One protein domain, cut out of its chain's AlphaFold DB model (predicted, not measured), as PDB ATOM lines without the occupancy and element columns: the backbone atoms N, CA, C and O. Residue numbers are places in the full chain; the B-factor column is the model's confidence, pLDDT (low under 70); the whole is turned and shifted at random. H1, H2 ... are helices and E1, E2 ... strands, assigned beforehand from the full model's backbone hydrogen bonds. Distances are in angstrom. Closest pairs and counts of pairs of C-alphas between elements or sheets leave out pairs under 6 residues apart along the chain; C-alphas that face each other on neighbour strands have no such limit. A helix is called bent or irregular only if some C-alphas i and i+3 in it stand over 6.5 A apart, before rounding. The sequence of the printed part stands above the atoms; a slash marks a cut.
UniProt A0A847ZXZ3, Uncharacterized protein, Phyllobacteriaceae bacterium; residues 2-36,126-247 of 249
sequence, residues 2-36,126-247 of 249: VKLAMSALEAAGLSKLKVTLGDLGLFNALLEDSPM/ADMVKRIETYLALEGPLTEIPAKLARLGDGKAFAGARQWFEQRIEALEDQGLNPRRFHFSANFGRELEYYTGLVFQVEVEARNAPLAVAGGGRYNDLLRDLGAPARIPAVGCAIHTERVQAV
ATOM      1  N   VAL A   2      -5.040  60.326 -32.838       97.25
ATOM      2  CA  VAL A   2      -5.236  59.558 -31.583       97.25
ATOM      3  C   VAL A   2      -4.896  58.077 -31.780       97.25
ATOM      4  O   VAL A   2      -4.039  57.552 -31.078       97.25
ATOM      5  N   LYS A   3      -5.476  57.439 -32.811       97.25
ATOM      6  CA  LYS A   3      -5.154  56.053 -33.196       97.25
ATOM      7  C   LYS A   3      -3.657  55.843 -33.428       97.25
ATOM      8  O   LYS A   3      -3.099  54.889 -32.910       97.25
ATOM      9  N   LEU A   4      -3.015  56.752 -34.164       97.31
ATOM     10  CA  LEU A   4      -1.581  56.683 -34.456       97.31
ATOM     11  C   LEU A   4      -0.740  56.694 -33.171       97.31
ATOM     12  O   LEU A   4       0.124  55.840 -33.012       97.31
ATOM     13  N   ALA A   5      -1.021  57.618 -32.246       97.62
ATOM     14  CA  ALA A   5      -0.318  57.697 -30.968       97.62
ATOM     15  C   ALA A   5      -0.520  56.426 -30.129       97.62
ATOM     16  O   ALA A   5       0.448  55.867 -29.624       97.62
ATOM     17  N   MET A   6      -1.760  55.940 -30.022       97.62
ATOM     18  CA  MET A   6      -2.062  54.709 -29.283       97.62
ATOM     19  C   MET A   6      -1.363  53.493 -29.887       97.62
ATOM     20  O   MET A   6      -0.714  52.754 -29.160       97.62
ATOM     21  N   SER A   7      -1.427  53.316 -31.208       97.38
ATOM     22  CA  SER A   7      -0.784  52.184 -31.877       97.38
ATOM     23  C   SER A   7       0.740  52.227 -31.784       97.38
ATOM     24  O   SER A   7       1.359  51.177 -31.673       97.38
ATOM     25  N   ALA A   8       1.352  53.414 -31.761       97.50
ATOM     26  CA  ALA A   8       2.784  53.543 -31.499       97.50
ATOM     27  C   ALA A   8       3.153  53.144 -30.057       97.50
ATOM     28  O   ALA A   8       4.140  52.443 -29.855       97.50
ATOM     29  N   LEU A   9       2.350  53.537 -29.058       97.38
ATOM     30  CA  LEU A   9       2.552  53.133 -27.659       97.38
ATOM     31  C   LEU A   9       2.342  51.621 -27.464       97.38
ATOM     32  O   LEU A   9       3.122  50.978 -26.768       97.38
ATOM     33  N   GLU A  10       1.321  51.048 -28.104       96.56
ATOM     34  CA  GLU A  10       1.058  49.602 -28.107       96.56
ATOM     35  C   GLU A  10       2.209  48.831 -28.766       96.56
ATOM     36  O   GLU A  10       2.681  47.843 -28.209       96.56
ATOM     37  N   ALA A  11       2.719  49.312 -29.905       96.62
ATOM     38  CA  ALA A  11       3.877  48.726 -30.580       96.62
ATOM     39  C   ALA A  11       5.166  48.825 -29.747       96.62
ATOM     40  O   ALA A  11       6.030  47.959 -29.859       96.62
ATOM     41  N   ALA A  12       5.285  49.845 -28.893       95.88
ATOM     42  CA  ALA A  12       6.374  49.947 -27.928       95.88
ATOM     43  C   ALA A  12       6.242  48.943 -26.767       95.88
ATOM     44  O   ALA A  12       7.218  48.731 -26.062       95.88
ATOM     45  N   GLY A  13       5.077  48.310 -26.572       95.69
ATOM     46  CA  GLY A  13       4.831  47.314 -25.523       95.69
ATOM     47  C   GLY A  13       3.941  47.798 -24.374       95.69
ATOM     48  O   GLY A  13       3.738  47.061 -23.408       95.69
ATOM     49  N   LEU A  14       3.387  49.014 -24.447       95.62
ATOM     50  CA  LEU A  14       2.462  49.508 -23.425       95.62
ATOM     51  C   LEU A  14       1.078  48.878 -23.609       95.62
ATOM     52  O   LEU A  14       0.608  48.632 -24.717       95.62
ATOM     53  N   SER A  15       0.381  48.670 -22.497       92.56
ATOM     54  CA  SER A  15      -1.002  48.196 -22.478       92.56
ATOM     55  C   SER A  15      -1.827  49.003 -21.477       92.56
ATOM     56  O   SER A  15      -1.303  49.858 -20.767       92.56
ATOM     57  N   LYS A  16      -3.144  48.752 -21.426       92.19
ATOM     58  CA  LYS A  16      -4.075  49.432 -20.501       92.19
ATOM     59  C   LYS A  16      -4.041  50.967 -20.610       92.19
ATOM     60  O   LYS A  16      -4.247  51.660 -19.619       92.19
ATOM     61  N   LEU A  17      -3.842  51.475 -21.826       95.94
ATOM     62  CA  LEU A  17      -3.869  52.904 -22.126       95.94
ATOM     63  C   LEU A  17      -5.210  53.521 -21.699       95.94
ATOM     64  O   LEU A  17      -6.279  53.001 -22.038       95.94
ATOM     65  N   LYS A  18      -5.141  54.636 -20.973       96.44
ATOM     66  CA  LYS A  18      -6.272  55.508 -20.650       96.44
ATOM     67  C   LYS A  18      -6.173  56.760 -21.504       96.44
ATOM     68  O   LYS A  18      -5.096  57.336 -21.613       96.44
ATOM     69  N   VAL A  19      -7.273  57.166 -22.128       97.44
ATOM     70  CA  VAL A  19      -7.296  58.341 -23.008       97.44
ATOM     71  C   VAL A  19      -8.281  59.355 -22.460       97.44
ATOM     72  O   VAL A  19      -9.451  59.027 -22.273       97.44
ATOM     73  N   THR A  20      -7.811  60.582 -22.260       97.62
ATOM     74  CA  THR A  20      -8.642  61.729 -21.884       97.62
ATOM     75  C   THR A  20      -8.691  62.713 -23.044       97.62
ATOM     76  O   THR A  20      -7.661  63.007 -23.650       97.62
ATOM     77  N   LEU A  21      -9.888  63.202 -23.371       97.06
ATOM     78  CA  LEU A  21     -10.150  64.144 -24.452       97.06
ATOM     79  C   LEU A  21     -10.719  65.457 -23.907       97.06
ATOM     80  O   LEU A  21     -11.432  65.487 -22.907       97.06
ATOM     81  N   GLY A  22     -10.457  66.531 -24.638       96.00
ATOM     82  CA  GLY A  22     -11.114  67.826 -24.512       96.00
ATOM     83  C   GLY A  22     -11.361  68.409 -25.902       96.00
ATOM     84  O   GLY A  22     -10.830  67.914 -26.901       96.00
ATOM     85  N   ASP A  23     -12.171  69.461 -25.992       95.19
ATOM     86  CA  ASP A  23     -12.368  70.181 -27.251       95.19
ATOM     87  C   ASP A  23     -12.621  71.671 -27.002       95.19
ATOM     88  O   ASP A  23     -13.686  72.077 -26.537       95.19
ATOM     89  N   LEU A  24     -11.636  72.504 -27.345       93.12
ATOM     90  CA  LEU A  24     -11.745  73.958 -27.213       93.12
ATOM     91  C   LEU A  24     -12.727  74.555 -28.239       93.12
ATOM     92  O   LEU A  24     -13.270  75.640 -28.027       93.12
ATOM     93  N   GLY A  25     -12.994  73.842 -29.335       93.81
ATOM     94  CA  GLY A  25     -13.944  74.241 -30.368       93.81
ATOM     95  C   GLY A  25     -15.387  74.267 -29.864       93.81
ATOM     96  O   GLY A  25     -16.126  75.185 -30.213       93.81
ATOM     97  N   LEU A  26     -15.767  73.328 -28.987       95.69
ATOM     98  CA  LEU A  26     -17.098  73.302 -28.368       95.69
ATOM     99  C   LEU A  26     -17.343  74.554 -27.519       95.69
ATOM    100  O   LEU A  26     -18.375  75.209 -27.660       95.69
ATOM    101  N   PHE A  27     -16.372  74.924 -26.682       94.31
ATOM    102  CA  PHE A  27     -16.462  76.129 -25.860       94.31
ATOM    103  C   PHE A  27     -16.540  77.399 -26.713       94.31
ATOM    104  O   PHE A  27     -17.384  78.266 -26.482       94.31
ATOM    105  N   ASN A  28     -15.677  77.503 -27.727       93.81
ATOM    106  CA  ASN A  28     -15.656  78.657 -28.618       93.81
ATOM    107  C   ASN A  28     -16.985  78.844 -29.351       93.81
ATOM    108  O   ASN A  28     -17.419  79.987 -29.509       93.81
ATOM    109  N   ALA A  29     -17.621  77.745 -29.755       96.12
ATOM    110  CA  ALA A  29     -18.928  77.747 -30.393       96.12
ATOM    111  C   ALA A  29     -20.058  78.120 -29.418       96.12
ATOM    112  O   ALA A  29     -20.913  78.926 -29.770       96.12
ATOM    113  N   LEU A  30     -20.015  77.630 -28.172       95.69
ATOM    114  CA  LEU A  30     -20.965  78.033 -27.125       95.69
ATOM    115  C   LEU A  30     -20.918  79.547 -26.871       95.69
ATOM    116  O   LEU A  30     -21.954  80.202 -26.746       95.69
ATOM    117  N   LEU A  31     -19.712  80.118 -26.820       94.75
ATOM    118  CA  LEU A  31     -19.550  81.562 -26.676       94.75
ATOM    119  C   LEU A  31     -20.037  82.340 -27.906       94.75
ATOM    120  O   LEU A  31     -20.506  83.466 -27.751       94.75
ATOM    121  N   GLU A  32     -19.915  81.777 -29.110       95.44
ATOM    122  CA  GLU A  32     -20.362  82.421 -30.352       95.44
ATOM    123  C   GLU A  32     -21.877  82.647 -30.356       95.44
ATOM    124  O   GLU A  32     -22.336  83.741 -30.668       95.44
ATOM    125  N   ASP A  33     -22.646  81.662 -29.892       93.44
ATOM    126  CA  ASP A  33     -24.104  81.779 -29.778       93.44
ATOM    127  C   ASP A  33     -24.557  82.553 -28.526       93.44
ATOM    128  O   ASP A  33     -25.751  82.772 -28.314       93.44
ATOM    129  N   SER A  34     -23.625  82.970 -27.662       91.69
ATOM    130  CA  SER A  34     -23.970  83.707 -26.450       91.69
ATOM    131  C   SER A  34     -24.366  85.155 -26.765       91.69
ATOM    132  O   SER A  34     -23.604  85.835 -27.460       91.69
ATOM    133  N   PRO A  35     -25.490  85.669 -26.218       91.44
ATOM    134  CA  PRO A  35     -25.942  87.043 -26.409       91.44
ATOM    135  C   PRO A  35     -25.078  87.990 -25.568       91.44
ATOM    136  O   PRO A  35     -25.468  88.451 -24.499       91.44
ATOM    137  N   MET A  36     -23.854  88.226 -26.032       93.50
ATOM    138  CA  MET A  36     -22.898  89.140 -25.424       93.50
ATOM    139  C   MET A  36     -22.109  89.879 -26.507       93.50
ATOM    140  O   MET A  36     -21.948  89.363 -27.616       93.50
ATOM    141  N   ALA A 126     -28.250  85.465 -16.352       93.31
ATOM    142  CA  ALA A 126     -27.899  84.429 -15.377       93.31
ATOM    143  C   ALA A 126     -28.018  83.003 -15.944       93.31
ATOM    144  O   ALA A 126     -27.249  82.112 -15.585       93.31
ATOM    145  N   ASP A 127     -28.956  82.783 -16.863       93.38
ATOM    146  CA  ASP A 127     -29.119  81.517 -17.573       93.38
ATOM    147  C   ASP A 127     -27.936  81.221 -18.511       93.38
ATOM    148  O   ASP A 127     -27.516  80.069 -18.628       93.38
ATOM    149  N   MET A 128     -27.346  82.247 -19.129       94.06
ATOM    150  CA  MET A 128     -26.147  82.110 -19.951       94.06
ATOM    151  C   MET A 128     -24.904  81.819 -19.109       94.06
ATOM    152  O   MET A 128     -24.129  80.926 -19.455       94.06
ATOM    153  N   VAL A 129     -24.743  82.500 -17.970       94.62
ATOM    154  CA  VAL A 129     -23.679  82.192 -16.997       94.62
ATOM    155  C   VAL A 129     -23.778  80.729 -16.568       94.62
ATOM    156  O   VAL A 129     -22.813  79.979 -16.713       94.62
ATOM    157  N   LYS A 130     -24.977  80.285 -16.168       95.19
ATOM    158  CA  LYS A 130     -25.236  78.895 -15.781       95.19
ATOM    159  C   LYS A 130     -24.922  77.906 -16.905       95.19
ATOM    160  O   LYS A 130     -24.388  76.832 -16.635       95.19
ATOM    161  N   ARG A 131     -25.235  78.230 -18.165       95.56
ATOM    162  CA  ARG A 131     -24.884  77.385 -19.322       95.56
ATOM    163  C   ARG A 131     -23.372  77.243 -19.488       95.56
ATOM    164  O   ARG A 131     -22.897  76.121 -19.653       95.56
ATOM    165  N   ILE A 132     -22.621  78.341 -19.387       95.19
ATOM    166  CA  ILE A 132     -21.152  78.319 -19.434       95.19
ATOM    167  C   ILE A 132     -20.594  77.474 -18.282       95.19
ATOM    168  O   ILE A 132     -19.753  76.609 -18.509       95.19
ATOM    169  N   GLU A 133     -21.082  77.663 -17.059       95.25
ATOM    170  CA  GLU A 133     -20.653  76.873 -15.899       95.25
ATOM    171  C   GLU A 133     -20.983  75.386 -16.047       95.25
ATOM    172  O   GLU A 133     -20.146  74.534 -15.752       95.25
ATOM    173  N   THR A 134     -22.170  75.064 -16.569       96.25
ATOM    174  CA  THR A 134     -22.582  73.677 -16.828       96.25
ATOM    175  C   THR A 134     -21.679  73.032 -17.876       96.25
ATOM    176  O   THR A 134     -21.264  71.892 -17.689       96.25
ATOM    177  N   TYR A 135     -21.317  73.760 -18.939       95.81
ATOM    178  CA  TYR A 135     -20.325  73.299 -19.910       95.81
ATOM    179  C   TYR A 135     -18.975  73.013 -19.243       95.81
ATOM    180  O   TYR A 135     -18.400  71.949 -19.447       95.81
ATOM    181  N   LEU A 136     -18.479  73.937 -18.418       94.00
ATOM    182  CA  LEU A 136     -17.194  73.788 -17.729       94.00
ATOM    183  C   LEU A 136     -17.165  72.630 -16.725       94.00
ATOM    184  O   LEU A 136     -16.085  72.145 -16.398       94.00
ATOM    185  N   ALA A 137     -18.323  72.208 -16.227       95.62
ATOM    186  CA  ALA A 137     -18.466  71.059 -15.345       95.62
ATOM    187  C   ALA A 137     -18.624  69.727 -16.102       95.62
ATOM    188  O   ALA A 137     -18.737  68.681 -15.464       95.62
ATOM    189  N   LEU A 138     -18.659  69.735 -17.442       96.94
ATOM    190  CA  LEU A 138     -18.796  68.507 -18.217       96.94
ATOM    191  C   LEU A 138     -17.553  67.636 -18.096       96.94
ATOM    192  O   LEU A 138     -16.465  67.990 -18.551       96.94
ATOM    193  N   GLU A 139     -17.773  66.449 -17.553       97.38
ATOM    194  CA  GLU A 139     -16.781  65.402 -17.419       97.38
ATOM    195  C   GLU A 139     -17.464  64.021 -17.443       97.38
ATOM    196  O   GLU A 139     -18.651  63.889 -17.104       97.38
ATOM    197  N   GLY A 140     -16.740  62.991 -17.881       97.62
ATOM    198  CA  GLY A 140     -17.183  61.598 -17.820       97.62
ATOM    199  C   GLY A 140     -16.851  60.782 -19.070       97.62
ATOM    200  O   GLY A 140     -16.084  61.234 -19.923       97.62
ATOM    201  N   PRO A 141     -17.454  59.585 -19.207       97.94
ATOM    202  CA  PRO A 141     -17.255  58.728 -20.369       97.94
ATOM    203  C   PRO A 141     -17.578  59.466 -21.669       97.94
ATOM    204  O   PRO A 141     -18.636  60.090 -21.783       97.94
ATOM    205  N   LEU A 142     -16.693  59.357 -22.664       97.75
ATOM    206  CA  LEU A 142     -16.797  60.095 -23.927       97.75
ATOM    207  C   LEU A 142     -18.156  59.882 -24.617       97.75
ATOM    208  O   LEU A 142     -18.726  60.821 -25.166       97.75
ATOM    209  N   THR A 143     -18.711  58.673 -24.525       96.62
ATOM    210  CA  THR A 143     -19.994  58.296 -25.137       96.62
ATOM    211  C   THR A 143     -21.220  58.949 -24.492       96.62
ATOM    212  O   THR A 143     -22.279  58.987 -25.108       96.62
ATOM    213  N   GLU A 144     -21.119  59.470 -23.267       97.50
ATOM    214  CA  GLU A 144     -22.227  60.182 -22.609       97.50
ATOM    215  C   GLU A 144     -22.247  61.680 -22.924       97.50
ATOM    216  O   GLU A 144     -23.260  62.358 -22.727       97.50
ATOM    217  N   ILE A 145     -21.115  62.222 -23.372       98.06
ATOM    218  CA  ILE A 145     -20.935  63.659 -23.566       98.06
ATOM    219  C   ILE A 145     -21.871  64.248 -24.621       98.06
ATOM    220  O   ILE A 145     -22.428  65.307 -24.327       98.06
ATOM    221  N   PRO A 146     -22.138  63.611 -25.782       97.69
ATOM    222  CA  PRO A 146     -23.078  64.158 -26.762       97.69
ATOM    223  C   PRO A 146     -24.456  64.476 -26.166       97.69
ATOM    224  O   PRO A 146     -24.978  65.578 -26.339       97.69
ATOM    225  N   ALA A 147     -25.000  63.566 -25.351       97.25
ATOM    226  CA  ALA A 147     -26.285  63.766 -24.685       97.25
ATOM    227  C   ALA A 147     -26.246  64.910 -23.657       97.25
ATOM    228  O   ALA A 147     -27.223  65.648 -23.514       97.25
ATOM    229  N   LYS A 148     -25.124  65.083 -22.945       97.62
ATOM    230  CA  LYS A 148     -24.931  66.209 -22.015       97.62
ATOM    231  C   LYS A 148     -24.789  67.537 -22.771       97.62
ATOM    232  O   LYS A 148     -25.414  68.518 -22.376       97.62
ATOM    233  N   LEU A 149     -24.045  67.562 -23.880       97.12
ATOM    234  CA  LEU A 149     -23.875  68.738 -24.741       97.12
ATOM    235  C   LEU A 149     -25.200  69.182 -25.369       97.12
ATOM    236  O   LEU A 149     -25.481  70.377 -25.399       97.12
ATOM    237  N   ALA A 150     -26.041  68.249 -25.820       95.69
ATOM    238  CA  ALA A 150     -27.346  68.561 -26.408       95.69
ATOM    239  C   ALA A 150     -28.273  69.338 -25.452       95.69
ATOM    240  O   ALA A 150     -29.108  70.116 -25.901       95.69
ATOM    241  N   ARG A 151     -28.104  69.177 -24.131       94.81
ATOM    242  CA  ARG A 151     -28.892  69.885 -23.103       94.81
ATOM    243  C   ARG A 151     -28.428  71.324 -22.847       94.81
ATOM    244  O   ARG A 151     -29.116  72.050 -22.135       94.81
ATOM    245  N   LEU A 152     -27.270  71.731 -23.370       93.75
ATOM    246  CA  LEU A 152     -26.714  73.070 -23.141       93.75
ATOM    247  C   LEU A 152     -27.272  74.131 -24.092       93.75
ATOM    248  O   LEU A 152     -27.242  75.311 -23.750       93.75
ATOM    249  N   GLY A 153     -27.778  73.726 -25.258       88.62
ATOM    250  CA  GLY A 153     -28.379  74.635 -26.225       88.62
ATOM    251  C   GLY A 153     -28.283  74.157 -27.672       88.62
ATOM    252  O   GLY A 153     -27.577  73.204 -28.017       88.62
ATOM    253  N   ASP A 154     -29.003  74.870 -28.525       88.69
ATOM    254  CA  ASP A 154     -29.224  74.594 -29.943       88.69
ATOM    255  C   ASP A 154     -28.818  75.763 -30.853       88.69
ATOM    256  O   ASP A 154     -29.142  75.770 -32.040       88.69
ATOM    257  N   GLY A 155     -28.053  76.722 -30.317       93.69
ATOM    258  CA  GLY A 155     -27.440  77.789 -31.102       93.69
ATOM    259  C   GLY A 155     -26.672  77.237 -32.308       93.69
ATOM    260  O   GLY A 155     -26.120  76.131 -32.268       93.69
ATOM    261  N   LYS A 156     -26.675  77.984 -33.415       96.25
ATOM    262  CA  LYS A 156     -26.204  77.494 -34.718       96.25
ATOM    263  C   LYS A 156     -24.737  77.066 -34.674       96.25
ATOM    264  O   LYS A 156     -24.398  76.012 -35.219       96.25
ATOM    265  N   ALA A 157     -23.867  77.870 -34.060       96.38
ATOM    266  CA  ALA A 157     -22.445  77.552 -33.988       96.38
ATOM    267  C   ALA A 157     -22.207  76.313 -33.113       96.38
ATOM    268  O   ALA A 157     -21.473  75.399 -33.500       96.38
ATOM    269  N   PHE A 158     -22.859  76.255 -31.953       97.19
ATOM    270  CA  PHE A 158     -22.725  75.179 -30.986       97.19
ATOM    271  C   PHE A 158     -23.307  73.863 -31.505       97.19
ATOM    272  O   PHE A 158     -22.668  72.824 -31.360       97.19
ATOM    273  N   ALA A 159     -24.454  73.889 -32.186       97.06
ATOM    274  CA  ALA A 159     -25.025  72.722 -32.855       97.06
ATOM    275  C   ALA A 159     -24.062  72.136 -33.900       97.06
ATOM    276  O   ALA A 159     -23.827  70.928 -33.906       97.06
ATOM    277  N   GLY A 160     -23.433  72.988 -34.719       97.19
ATOM    278  CA  GLY A 160     -22.404  72.549 -35.663       97.19
ATOM    279  C   GLY A 160     -21.189  71.930 -34.964       97.19
ATOM    280  O   GLY A 160     -20.698  70.882 -35.378       97.19
ATOM    281  N   ALA A 161     -20.719  72.531 -33.868       97.12
ATOM    282  CA  ALA A 161     -19.605  71.984 -33.095       97.12
ATOM    283  C   ALA A 161     -19.945  70.632 -32.436       97.12
ATOM    284  O   ALA A 161     -19.099  69.738 -32.421       97.12
ATOM    285  N   ARG A 162     -21.184  70.451 -31.948       97.56
ATOM    286  CA  ARG A 162     -21.679  69.163 -31.431       97.56
ATOM    287  C   ARG A 162     -21.679  68.086 -32.511       97.56
ATOM    288  O   ARG A 162     -21.153  67.008 -32.270       97.56
ATOM    289  N   GLN A 163     -22.163  68.405 -33.710       96.94
ATOM    290  CA  GLN A 163     -22.148  67.469 -34.835       96.94
ATOM    291  C   GLN A 163     -20.720  67.024 -35.189       96.94
ATOM    292  O   GLN A 163     -20.461  65.833 -35.340       96.94
ATOM    293  N   TRP A 164     -19.764  67.957 -35.261       96.00
ATOM    294  CA  TRP A 164     -18.354  67.618 -35.494       96.00
ATOM    295  C   TRP A 164     -17.745  66.760 -34.382       96.00
ATOM    296  O   TRP A 164     -16.848  65.954 -34.636       96.00
ATOM    297  N   PHE A 165     -18.183  66.961 -33.141       97.38
ATOM    298  CA  PHE A 165     -17.759  66.153 -32.007       97.38
ATOM    299  C   PHE A 165     -18.333  64.729 -32.083       97.38
ATOM    300  O   PHE A 165     -17.584  63.775 -31.898       97.38
ATOM    301  N   GLU A 166     -19.612  64.580 -32.427       97.19
ATOM    302  CA  GLU A 166     -20.284  63.286 -32.630       97.19
ATOM    303  C   GLU A 166     -19.649  62.487 -33.777       97.19
ATOM    304  O   GLU A 166     -19.197  61.365 -33.559       97.19
ATOM    305  N   GLN A 167     -19.457  63.110 -34.945       97.38
ATOM    306  CA  GLN A 167     -18.760  62.500 -36.092       97.38
ATOM    307  C   GLN A 167     -17.347  62.028 -35.744       97.38
ATOM    308  O   GLN A 167     -16.824  61.075 -36.318       97.38
ATOM    309  N   ARG A 168     -16.684  62.701 -34.800       96.00
ATOM    310  CA  ARG A 168     -15.361  62.284 -34.346       96.00
ATOM    311  C   ARG A 168     -15.425  61.022 -33.500       96.00
ATOM    312  O   ARG A 168     -14.502  60.222 -33.585       96.00
ATOM    313  N   ILE A 169     -16.457  60.861 -32.675       97.31
ATOM    314  CA  ILE A 169     -16.655  59.639 -31.893       97.31
ATOM    315  C   ILE A 169     -16.872  58.464 -32.848       97.31
ATOM    316  O   ILE A 169     -16.164  57.469 -32.718       97.31
ATOM    317  N   GLU A 170     -17.735  58.627 -33.852       97.50
ATOM    318  CA  GLU A 170     -17.953  57.634 -34.917       97.50
ATOM    319  C   GLU A 170     -16.638  57.294 -35.636       97.50
ATOM    320  O   GLU A 170     -16.233  56.137 -35.701       97.50
ATOM    321  N   ALA A 171     -15.873  58.310 -36.050       96.88
ATOM    322  CA  ALA A 171     -14.585  58.101 -36.707       96.88
ATOM    323  C   ALA A 171     -13.534  57.409 -35.814       96.88
ATOM    324  O   ALA A 171     -12.606  56.788 -36.331       96.88
ATOM    325  N   LEU A 172     -13.615  57.521 -34.482       96.81
ATOM    326  CA  LEU A 172     -12.755  56.743 -33.583       96.81
ATOM    327  C   LEU A 172     -13.147  55.256 -33.621       96.81
ATOM    328  O   LEU A 172     -12.250  54.412 -33.675       96.81
ATOM    329  N   GLU A 173     -14.446  54.942 -33.626       96.62
ATOM    330  CA  GLU A 173     -14.961  53.565 -33.738       96.62
ATOM    331  C   GLU A 173     -14.583  52.928 -35.074       96.62
ATOM    332  O   GLU A 173     -14.025  51.830 -35.086       96.62
ATOM    333  N   ASP A 174     -14.760  53.653 -36.181       97.44
ATOM    334  CA  ASP A 174     -14.393  53.197 -37.530       97.44
ATOM    335  C   ASP A 174     -12.895  52.876 -37.665       97.44
ATOM    336  O   ASP A 174     -12.482  52.056 -38.484       97.44
ATOM    337  N   GLN A 175     -12.053  53.507 -36.841       96.56
ATOM    338  CA  GLN A 175     -10.609  53.249 -36.772       96.56
ATOM    339  C   GLN A 175     -10.243  52.116 -35.792       96.56
ATOM    340  O   GLN A 175      -9.066  51.926 -35.457       96.56
ATOM    341  N   GLY A 176     -11.239  51.369 -35.310       95.88
ATOM    342  CA  GLY A 176     -11.079  50.240 -34.398       95.88
ATOM    343  C   GLY A 176     -10.707  50.643 -32.970       95.88
ATOM    344  O   GLY A 176     -10.142  49.833 -32.233       95.88
ATOM    345  N   LEU A 177     -10.953  51.896 -32.574       96.62
ATOM    346  CA  LEU A 177     -10.850  52.310 -31.175       96.62
ATOM    347  C   LEU A 177     -12.177  52.057 -30.458       96.62
ATOM    348  O   LEU A 177     -13.223  51.909 -31.077       96.62
ATOM    349  N   ASN A 178     -12.136  52.020 -29.127       96.12
ATOM    350  CA  ASN A 178     -13.330  51.870 -28.300       96.12
ATOM    351  C   ASN A 178     -13.557  53.146 -27.467       96.12
ATOM    352  O   ASN A 178     -13.006  53.246 -26.364       96.12
ATOM    353  N   PRO A 179     -14.370  54.109 -27.946       95.56
ATOM    354  CA  PRO A 179     -14.694  55.346 -27.234       95.56
ATOM    355  C   PRO A 179     -15.295  55.148 -25.844       95.56
ATOM    356  O   PRO A 179     -15.168  56.035 -25.006       95.56
ATOM    357  N   ARG A 180     -15.894  53.988 -25.539       95.06
ATOM    358  CA  ARG A 180     -16.406  53.691 -24.185       95.06
ATOM    359  C   ARG A 180     -15.297  53.637 -23.137       95.06
ATOM    360  O   ARG A 180     -15.569  53.762 -21.949       95.06
ATOM    361  N   ARG A 181     -14.048  53.429 -23.567       94.88
ATOM    362  CA  ARG A 181     -12.861  53.444 -22.701       94.88
ATOM    363  C   ARG A 181     -12.229  54.829 -22.582       94.88
ATOM    364  O   ARG A 181     -11.217  54.964 -21.899       94.88
ATOM    365  N   PHE A 182     -12.759  55.822 -23.292       97.81
ATOM    366  CA  PHE A 182     -12.205  57.166 -23.326       97.81
ATOM    367  C   PHE A 182     -12.973  58.058 -22.357       97.81
ATOM    368  O   PHE A 182     -14.192  57.954 -22.209       97.81
ATOM    369  N   HIS A 183     -12.241  58.953 -21.711       98.12
ATOM    370  CA  HIS A 183     -12.777  59.975 -20.829       98.12
ATOM    371  C   HIS A 183     -12.798  61.316 -21.551       98.12
ATOM    372  O   HIS A 183     -11.966  61.586 -22.416       98.12
ATOM    373  N   PHE A 184     -13.733  62.175 -21.187       98.19
ATOM    374  CA  PHE A 184     -13.785  63.552 -21.647       98.19
ATOM    375  C   PHE A 184     -13.856  64.487 -20.452       98.19
ATOM    376  O   PHE A 184     -14.567  64.213 -19.488       98.19
ATOM    377  N   SER A 185     -13.190  65.630 -20.561       96.69
ATOM    378  CA  SER A 185     -13.377  66.755 -19.655       96.69
ATOM    379  C   SER A 185     -13.324  68.060 -20.440       96.69
ATOM    380  O   SER A 185     -12.378  68.317 -21.185       96.69
ATOM    381  N   ALA A 186     -14.319  68.925 -20.245       94.44
ATOM    382  CA  ALA A 186     -14.343  70.257 -20.846       94.44
ATOM    383  C   ALA A 186     -13.214  71.164 -20.324       94.44
ATOM    384  O   ALA A 186     -12.877  72.164 -20.962       94.44
ATOM    385  N   ASN A 187     -12.623  70.818 -19.174       90.88
ATOM    386  CA  ASN A 187     -11.464  71.516 -18.629       90.88
ATOM    387  C   ASN A 187     -10.129  70.988 -19.159       90.88
ATOM    388  O   ASN A 187      -9.104  71.647 -18.984       90.88
ATOM    389  N   PHE A 188     -10.127  69.830 -19.819       90.62
ATOM    390  CA  PHE A 188      -8.901  69.218 -20.296       90.62
ATOM    391  C   PHE A 188      -8.283  70.001 -21.463       90.62
ATOM    392  O   PHE A 188      -8.974  70.459 -22.374       90.62
ATOM    393  N   GLY A 189      -6.958  70.168 -21.414       78.25
ATOM    394  CA  GLY A 189      -6.176  70.911 -22.404       78.25
ATOM    395  C   GLY A 189      -6.375  72.427 -22.385       78.25
ATOM    396  O   GLY A 189      -5.796  73.118 -23.220       78.25
ATOM    397  N   ARG A 190      -7.121  72.962 -21.405       78.75
ATOM    398  CA  ARG A 190      -7.214  74.410 -21.177       78.75
ATOM    399  C   ARG A 190      -5.872  75.028 -20.815       78.75
ATOM    400  O   ARG A 190      -5.718  76.209 -21.028       78.75
ATOM    401  N   GLU A 191      -4.904  74.279 -20.301       74.56
ATOM    402  CA  GLU A 191      -3.619  74.828 -19.841       74.56
ATOM    403  C   GLU A 191      -2.645  75.186 -20.980       74.56
ATOM    404  O   GLU A 191      -1.611  75.806 -20.734       74.56
ATOM    405  N   LEU A 192      -2.966  74.827 -22.230       77.50
ATOM    406  CA  LEU A 192      -2.115  75.052 -23.398       77.50
ATOM    407  C   LEU A 192      -2.798  76.007 -24.386       77.50
ATOM    408  O   LEU A 192      -3.737  75.639 -25.087       77.50
ATOM    409  N   GLU A 193      -2.287  77.238 -24.451       81.75
ATOM    410  CA  GLU A 193      -2.896  78.371 -25.171       81.75
ATOM    411  C   GLU A 193      -2.979  78.179 -26.699       81.75
ATOM    412  O   GLU A 193      -3.811  78.801 -27.352       81.75
ATOM    413  N   TYR A 194      -2.166  77.294 -27.282       86.75
ATOM    414  CA  TYR A 194      -2.082  77.124 -28.738       86.75
ATOM    415  C   TYR A 194      -3.108  76.143 -29.333       86.75
ATOM    416  O   TYR A 194      -3.251  76.079 -30.558       86.75
ATOM    417  N   TYR A 195      -3.806  75.346 -28.517       92.75
ATOM    418  CA  TYR A 195      -4.835  74.445 -29.038       92.75
ATOM    419  C   TYR A 195      -6.113  75.213 -29.392       92.75
ATOM    420  O   TYR A 195      -6.528  76.146 -28.716       92.75
ATOM    421  N   THR A 196      -6.771  74.795 -30.469       92.44
ATOM    422  CA  THR A 196      -7.953  75.469 -31.029       92.44
ATOM    423  C   THR A 196      -9.138  74.519 -31.228       92.44
ATOM    424  O   THR A 196     -10.122  74.891 -31.863       92.44
ATOM    425  N   GLY A 197      -9.035  73.264 -30.786       93.62
ATOM    426  CA  GLY A 197     -10.046  72.229 -31.016       93.62
ATOM    427  C   GLY A 197      -9.802  70.998 -30.152       93.62
ATOM    428  O   GLY A 197      -9.464  71.139 -28.978       93.62
ATOM    429  N   LEU A 198      -9.942  69.804 -30.745       95.06
ATOM    430  CA  LEU A 198      -9.624  68.529 -30.095       95.06
ATOM    431  C   LEU A 198      -8.246  68.568 -29.435       95.06
ATOM    432  O   LEU A 198      -7.255  68.895 -30.088       95.06
ATOM    433  N   VAL A 199      -8.189  68.106 -28.199       96.38
ATOM    434  CA  VAL A 199      -6.969  67.835 -27.444       96.38
ATOM    435  C   VAL A 199      -7.121  66.479 -26.766       96.38
ATOM    436  O   VAL A 199      -8.230  66.082 -26.405       96.38
ATOM    437  N   PHE A 200      -6.032  65.730 -26.648       97.25
ATOM    438  CA  PHE A 200      -6.032  64.421 -26.010       97.25
ATOM    439  C   PHE A 200      -4.723  64.158 -25.268       97.25
ATOM    440  O   PHE A 200      -3.669  64.690 -25.623       97.25
ATOM    441  N   GLN A 201      -4.796  63.287 -24.270       97.38
ATOM    442  CA  GLN A 201      -3.651  62.724 -23.566       97.38
ATOM    443  C   GLN A 201      -3.863  61.231 -23.375       97.38
ATOM    444  O   GLN A 201      -4.991  60.771 -23.192       97.38
ATOM    445  N   VAL A 202      -2.765  60.489 -23.456       97.75
ATOM    446  CA  VAL A 202      -2.707  59.060 -23.181       97.75
ATOM    447  C   VAL A 202      -1.887  58.852 -21.920       97.75
ATOM    448  O   VAL A 202      -0.746  59.309 -21.820       97.75
ATOM    449  N   GLU A 203      -2.478  58.146 -20.972       97.06
ATOM    450  CA  GLU A 203      -1.901  57.844 -19.671       97.06
ATOM    451  C   GLU A 203      -1.817  56.337 -19.474       97.06
ATOM    452  O   GLU A 203      -2.625  55.568 -20.006       97.06
ATOM    453  N   VAL A 204      -0.851  55.922 -18.668       95.50
ATOM    454  CA  VAL A 204      -0.765  54.558 -18.150       95.50
ATOM    455  C   VAL A 204      -0.677  54.583 -16.636       95.50
ATOM    456  O   VAL A 204      -0.184  55.542 -16.045       95.50
ATOM    457  N   GLU A 205      -1.161  53.519 -16.007       91.25
ATOM    458  CA  GLU A 205      -0.970  53.319 -14.573       91.25
ATOM    459  C   GLU A 205       0.521  53.164 -14.263       91.25
ATOM    460  O   GLU A 205       1.200  52.328 -14.861       91.25
ATOM    461  N   ALA A 206       1.020  53.945 -13.309       87.50
ATOM    462  CA  ALA A 206       2.360  53.806 -12.752       87.50
ATOM    463  C   ALA A 206       2.280  53.738 -11.219       87.50
ATOM    464  O   ALA A 206       1.225  53.960 -10.631       87.50
ATOM    465  N   ARG A 207       3.396  53.412 -10.549       81.88
ATOM    466  CA  ARG A 207       3.409  53.052  -9.113       81.88
ATOM    467  C   ARG A 207       2.776  54.091  -8.176       81.88
ATOM    468  O   ARG A 207       2.199  53.698  -7.172       81.88
ATOM    469  N   ASN A 208       2.903  55.382  -8.489       82.19
ATOM    470  CA  ASN A 208       2.466  56.471  -7.605       82.19
ATOM    471  C   ASN A 208       1.234  57.218  -8.127       82.19
ATOM    472  O   ASN A 208       0.402  57.661  -7.343       82.19
ATOM    473  N   ALA A 209       1.148  57.405  -9.443       89.25
ATOM    474  CA  ALA A 209       0.078  58.134 -10.111       89.25
ATOM    475  C   ALA A 209       0.049  57.746 -11.597       89.25
ATOM    476  O   ALA A 209       1.077  57.294 -12.115       89.25
ATOM    477  N   PRO A 210      -1.078  57.955 -12.300       91.94
ATOM    478  CA  PRO A 210      -1.115  57.866 -13.753       91.94
ATOM    479  C   PRO A 210      -0.022  58.732 -14.389       91.94
ATOM    480  O   PRO A 210       0.176  59.887 -14.008       91.94
ATOM    481  N   LEU A 211       0.703  58.167 -15.354       95.00
ATOM    482  CA  LEU A 211       1.774  58.851 -16.068       95.00
ATOM    483  C   LEU A 211       1.330  59.168 -17.495       95.00
ATOM    484  O   LEU A 211       1.051  58.262 -18.282       95.00
ATOM    485  N   ALA A 212       1.317  60.453 -17.843       95.69
ATOM    486  CA  ALA A 212       1.073  60.910 -19.206       95.69
ATOM    487  C   ALA A 212       2.254  60.546 -20.119       95.69
ATOM    488  O   ALA A 212       3.347  61.106 -19.984       95.69
ATOM    489  N   VAL A 213       2.027  59.628 -21.057       97.25
ATOM    490  CA  VAL A 213       3.048  59.081 -21.971       97.25
ATOM    491  C   VAL A 213       2.942  59.631 -23.389       97.25
ATOM    492  O   VAL A 213       3.923  59.613 -24.126       97.25
ATOM    493  N   ALA A 214       1.787  60.175 -23.769       97.62
ATOM    494  CA  ALA A 214       1.623  60.904 -25.018       97.62
ATOM    495  C   ALA A 214       0.521  61.955 -24.894       97.62
ATOM    496  O   ALA A 214      -0.375  61.840 -24.060       97.62
ATOM    497  N   GLY A 215       0.550  62.948 -25.770       96.62
ATOM    498  CA  GLY A 215      -0.500  63.951 -25.860       96.62
ATOM    499  C   GLY A 215      -0.449  64.700 -27.176       96.62
ATOM    500  O   GLY A 215       0.531  64.630 -27.919       96.62
ATOM    501  N   GLY A 216      -1.527  65.397 -27.498       96.06
ATOM    502  CA  GLY A 216      -1.614  66.140 -28.742       96.06
ATOM    503  C   GLY A 216      -2.950  66.828 -28.923       96.06
ATOM    504  O   GLY A 216      -3.833  66.763 -28.073       96.06
ATOM    505  N   GLY A 217      -3.122  67.462 -30.073       96.25
ATOM    506  CA  GLY A 217      -4.343  68.185 -30.378       96.25
ATOM    507  C   GLY A 217      -4.253  69.005 -31.653       96.25
ATOM    508  O   GLY A 217      -3.269  68.945 -32.390       96.25
ATOM    509  N   ARG A 218      -5.325  69.743 -31.927       96.00
ATOM    510  CA  ARG A 218      -5.488  70.622 -33.087       96.00
ATOM    511  C   ARG A 218      -5.111  72.054 -32.726       96.00
ATOM    512  O   ARG A 218      -5.636  72.584 -31.755       96.00
ATOM    513  N   TYR A 219      -4.280  72.685 -33.544       94.81
ATOM    514  CA  TYR A 219      -3.741  74.032 -33.343       94.81
ATOM    515  C   TYR A 219      -3.738  74.782 -34.673       94.81
ATOM    516  O   TYR A 219      -2.763  74.802 -35.417       94.81
ATOM    517  N   ASN A 220      -4.884  75.356 -35.029       95.12
ATOM    518  CA  ASN A 220      -5.068  75.917 -36.366       95.12
ATOM    519  C   ASN A 220      -4.411  77.289 -36.571       95.12
ATOM    520  O   ASN A 220      -4.257  77.715 -37.714       95.12
ATOM    521  N   ASP A 221      -4.092  77.989 -35.483       93.50
ATOM    522  CA  ASP A 221      -3.613  79.372 -35.526       93.50
ATOM    523  C   ASP A 221      -2.097  79.478 -35.281       93.50
ATOM    524  O   ASP A 221      -1.470  80.427 -35.745       93.50
ATOM    525  N   LEU A 222      -1.482  78.439 -34.696       94.25
ATOM    526  CA  LEU A 222      -0.076  78.431 -34.281       94.25
ATOM    527  C   LEU A 222       0.899  78.820 -35.401       94.25
ATOM    528  O   LEU A 222       1.796  79.622 -35.177       94.25
ATOM    529  N   LEU A 223       0.739  78.279 -36.615       94.94
ATOM    530  CA  LEU A 223       1.673  78.587 -37.704       94.94
ATOM    531  C   LEU A 223       1.607  80.059 -38.123       94.94
ATOM    532  O   LEU A 223       2.640  80.650 -38.424       94.94
ATOM    533  N   ARG A 224       0.411  80.660 -38.122       95.44
ATOM    534  CA  ARG A 224       0.242  82.090 -38.410       95.44
ATOM    535  C   ARG A 224       0.870  82.928 -37.304       95.44
ATOM    536  O   ARG A 224       1.573  83.885 -37.598       95.44
ATOM    537  N   ASP A 225       0.651  82.539 -36.053       92.31
ATOM    538  CA  ASP A 225       1.201  83.243 -34.896       92.31
ATOM    539  C   ASP A 225       2.747  83.171 -34.864       92.31
ATOM    540  O   ASP A 225       3.399  84.053 -34.312       92.31
ATOM    541  N   LEU A 226       3.341  82.172 -35.536       94.81
ATOM    542  CA  LEU A 226       4.784  82.028 -35.777       94.81
ATOM    543  C   LEU A 226       5.284  82.675 -37.087       94.81
ATOM    544  O   LEU A 226       6.462  82.544 -37.415       94.81
ATOM    545  N   GLY A 227       4.425  83.369 -37.841       96.12
ATOM    546  CA  GLY A 227       4.815  84.147 -39.025       96.12
ATOM    547  C   GLY A 227       4.417  83.562 -40.384       96.12
ATOM    548  O   GLY A 227       4.827  84.099 -41.412       96.12
ATOM    549  N   ALA A 228       3.617  82.492 -40.439       96.50
ATOM    550  CA  ALA A 228       3.059  82.033 -41.713       96.50
ATOM    551  C   ALA A 228       2.123  83.105 -42.321       96.50
ATOM    552  O   ALA A 228       1.334  83.715 -41.596       96.50
ATOM    553  N   PRO A 229       2.135  83.302 -43.655       96.12
ATOM    554  CA  PRO A 229       1.384  84.378 -44.316       96.12
ATOM    555  C   PRO A 229      -0.137  84.171 -44.291       96.12
ATOM    556  O   PRO A 229      -0.901  85.081 -44.600       96.12
ATOM    557  N   ALA A 230      -0.588  82.966 -43.952       95.38
ATOM    558  CA  ALA A 230      -1.990  82.607 -43.869       95.38
ATOM    559  C   ALA A 230      -2.219  81.625 -42.719       95.38
ATOM    560  O   ALA A 230      -1.296  80.996 -42.198       95.38
ATOM    561  N   ARG A 231      -3.487  81.470 -42.341       95.31
ATOM    562  CA  ARG A 231      -3.906  80.465 -41.368       95.31
ATOM    563  C   ARG A 231      -3.758  79.062 -41.962       95.31
ATOM    564  O   ARG A 231      -4.407  78.753 -42.959       95.31
ATOM    565  N   ILE A 232      -2.972  78.208 -41.308       96.38
ATOM    566  CA  ILE A 232      -2.728  76.820 -41.725       96.38
ATOM    567  C   ILE A 232      -3.250  75.881 -40.628       96.38
ATOM    568  O   ILE A 232      -2.612  75.750 -39.582       96.38
ATOM    569  N   PRO A 233      -4.403  75.216 -40.835       96.00
ATOM    570  CA  PRO A 233      -4.926  74.239 -39.890       96.00
ATOM    571  C   PRO A 233      -3.945  73.084 -39.663       96.00
ATOM    572  O   PRO A 233      -3.562  72.408 -40.615       96.00
ATOM    573  N   ALA A 234      -3.596  72.808 -38.407       96.44
ATOM    574  CA  ALA A 234      -2.661  71.744 -38.058       96.44
ATOM    575  C   ALA A 234      -3.162  70.898 -36.881       96.44
ATOM    576  O   ALA A 234      -3.987  71.325 -36.069       96.44
ATOM    577  N   VAL A 235      -2.687  69.658 -36.823       96.88
ATOM    578  CA  VAL A 235      -2.956  68.702 -35.749       96.88
ATOM    579  C   VAL A 235      -1.739  67.800 -35.594       96.88
ATOM    580  O   VAL A 235      -1.124  67.418 -36.587       96.88
ATOM    581  N   GLY A 236      -1.406  67.439 -34.363       96.38
ATOM    582  CA  GLY A 236      -0.240  66.609 -34.086       96.38
ATOM    583  C   GLY A 236      -0.281  65.997 -32.700       96.38
ATOM    584  O   GLY A 236      -1.225  66.208 -31.933       96.38
ATOM    585  N   CYS A 237       0.739  65.205 -32.400       97.06
ATOM    586  CA  CYS A 237       0.948  64.595 -31.097       97.06
ATOM    587  C   CYS A 237       2.433  64.339 -30.854       97.06
ATOM    588  O   CYS A 237       3.203  64.192 -31.801       97.06
ATOM    589  N   ALA A 238       2.802  64.235 -29.583       96.94
ATOM    590  CA  ALA A 238       4.126  63.848 -29.133       96.94
ATOM    591  C   ALA A 238       4.024  62.650 -28.183       96.94
ATOM    592  O   ALA A 238       3.049  62.511 -27.440       96.94
ATOM    593  N   ILE A 239       5.046  61.798 -28.218       97.69
ATOM    594  CA  ILE A 239       5.246  60.691 -27.284       97.69
ATOM    595  C   ILE A 239       6.430  61.059 -26.394       97.69
ATOM    596  O   ILE A 239       7.475  61.477 -26.889       97.69
ATOM    597  N   HIS A 240       6.265  60.914 -25.083       96.94
ATOM    598  CA  HIS A 240       7.309  61.165 -24.098       96.94
ATOM    599  C   HIS A 240       8.182  59.915 -23.952       96.94
ATOM    600  O   HIS A 240       7.883  59.041 -23.135       96.94
ATOM    601  N   THR A 241       9.243  59.813 -24.749       95.69
ATOM    602  CA  THR A 241      10.105  58.624 -24.854       95.69
ATOM    603  C   THR A 241      10.669  58.161 -23.514       95.69
ATOM    604  O   THR A 241      10.614  56.972 -23.211       95.69
ATOM    605  N   GLU A 242      11.111  59.082 -22.660       95.56
ATOM    606  CA  GLU A 242      11.685  58.758 -21.346       95.56
ATOM    607  C   GLU A 242      10.615  58.209 -20.395       95.56
ATOM    608  O   GLU A 242      10.868  57.297 -19.609       95.56
ATOM    609  N   ARG A 243       9.386  58.736 -20.482       95.62
ATOM    610  CA  ARG A 243       8.251  58.272 -19.669       95.62
ATOM    611  C   ARG A 243       7.764  56.909 -20.123       95.62
ATOM    612  O   ARG A 243       7.433  56.091 -19.277       95.62
ATOM    613  N   VAL A 244       7.742  56.677 -21.436       95.81
ATOM    614  CA  VAL A 244       7.471  55.361 -22.022       95.81
ATOM    615  C   VAL A 244       8.510  54.363 -21.523       95.81
ATOM    616  O   VAL A 244       8.132  53.345 -20.958       95.81
ATOM    617  N   GLN A 245       9.803  54.681 -21.618       94.12
ATOM    618  CA  GLN A 245      10.873  53.806 -21.131       94.12
ATOM    619  C   GLN A 245      10.737  53.468 -19.640       94.12
ATOM    620  O   GLN A 245      10.966  52.327 -19.250       94.12
ATOM    621  N   ALA A 246      10.327  54.427 -18.809       92.06
ATOM    622  CA  ALA A 246      10.172  54.233 -17.367       92.06
ATOM    623  C   ALA A 246       9.019  53.290 -16.962       92.06
ATOM    624  O   ALA A 246       8.962  52.865 -15.807       92.06
ATOM    625  N   VAL A 247       8.089  52.998 -17.875       91.50
ATOM    626  CA  VAL A 247       6.897  52.164 -17.625       91.50
ATOM    627  C   VAL A 247       6.807  50.956 -18.552       91.50
ATOM    628  O   VAL A 247       5.822  50.219 -18.492       91.50
TER     629      VAL A 247
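AT A GLANCE: This is residues 2 to 36 and 126 to 247 of the 249 residues of an uncharacterized protein of Phyllobacteriaceae bacterium (UniProt A0A847ZXZ3). A twisted sheet of six strands has H1 and H4 over one face, two layers with helices on one face of a sheet, and a group of helices, H2, H4 and H5 with H3 near it, that reaches past one end of the sheet. H7 lies toward the other end of E5, and H6 is off the sheet, in a loop that runs on beyond the paired parts of E5 and E6. The printed part has 157 residues, with seven named helices and six named strands in the order H1 E1 H2 H3 E2 H4 H5 E3 E4 E5 H6 E6 H7. The sheet's order is E2 E3 E1 E4 E5 E6; it is mixed, with E3 and E1 parallel and the other neighbours antiparallel. The class is mixed, helices and strands; the whole is compact, with a radius of gyration of the C-alphas of 16.6 A and spans of 50 by 40 by 32 A.

HOW THE PARTS SIT: H1, residues 2 to 11, is on the sheet at a height of 8.6 A, over E5, residues 211 to 218; the closest C-alphas of the two, those of Ala 5 and Ala 214, are 7.0 A apart. On the local plane H1 stands at 24 degrees to E5 and runs along the strands. E1, residues 18 to 23, is antiparallel to E4, residues 198 to 204, with N 20 and O 201 within hydrogen-bond range at 3.0 A. E1 is parallel to E3, residues 182 to 185, with N 183 and O 19 at 2.8 A. H2, residues 24 to 32, only grazes the sheet with its residues 24 to 26. H3, residues 126 to 136, is not on the sheet; it is close to H2 but not clearly touching, the closest C-alphas being those of Phe 27 and Tyr 135, 7.6 A apart. E2, residues 139 to 141, is an edge strand, antiparallel to E3, with N 184 and O 140 at 2.8 A. H4, residues 142 to 150, is on the same face as H1, at a height of 8.7 A over the sheet, over E2, and is only just not over E3, on which 2 of its C-alphas fall. H5, residues 156 to 174, forms a helical hairpin with H4; its residues 162 to 169 touch H4, with the closest C-alphas, those of Pro 146 and Glu 166, 6.6 A apart, at a shallow tilt of 19 degrees, opposite ways. With residues 157 to 162 H5 touches H2, at a shallow tilt of 20 degrees, opposite ways; the C-alphas of Ala 29 and Phe 158 are closest, at 4.6 A. E4 and E5 form a hairpin, with N 202 and O 214 at 2.8 A. H6, residues 222 to 225, is not on the sheet. E6, residues 235 to 239, is the other edge strand, antiparallel to E5, with N 238 and O 215 at 2.8 A. H7, residues 241 to 245, is on the sheet over E5; the closest C-alphas, those of Val 213 and Arg 243, are 5.7 A apart. In H1, H2, H3, H5 and H7 every O i to N i+4 pair is within hydrogen-bond range; in H4 it is 3 of 5, and H6 is too short for such a pair.

IN THESE COORDINATES: H1 begins at C-alpha 2, at (-5.236, 59.558, -31.583), and is 14.2 A long from first to last C-alpha. E1 measures 17.2 A, H3 15.3 A, E4 20.4 A and E5 21.9 A. H5, the longest helix, measures 27.2 A and ends at C-alpha 174, at (-14.393, 53.197, -37.530). H4 is irregular, but only just: C-alphas 143 and 146 are 6.8 A apart. H7 ends at C-alpha 245, at (10.873, 53.806, -21.131).

THE WHOLE: The two C-alphas farthest apart, those of Gly 13 and Ala 126, are 50.5 A apart. Residues 37 to 125 are cut out, and C-alphas 36 and 126 are 12.2 A apart across the cut. Of the links printed whole, E3 to E4 is long, through residues 186 to 197. The mean pLDDT of the printed part is 94.8, and no printed residue is under 70.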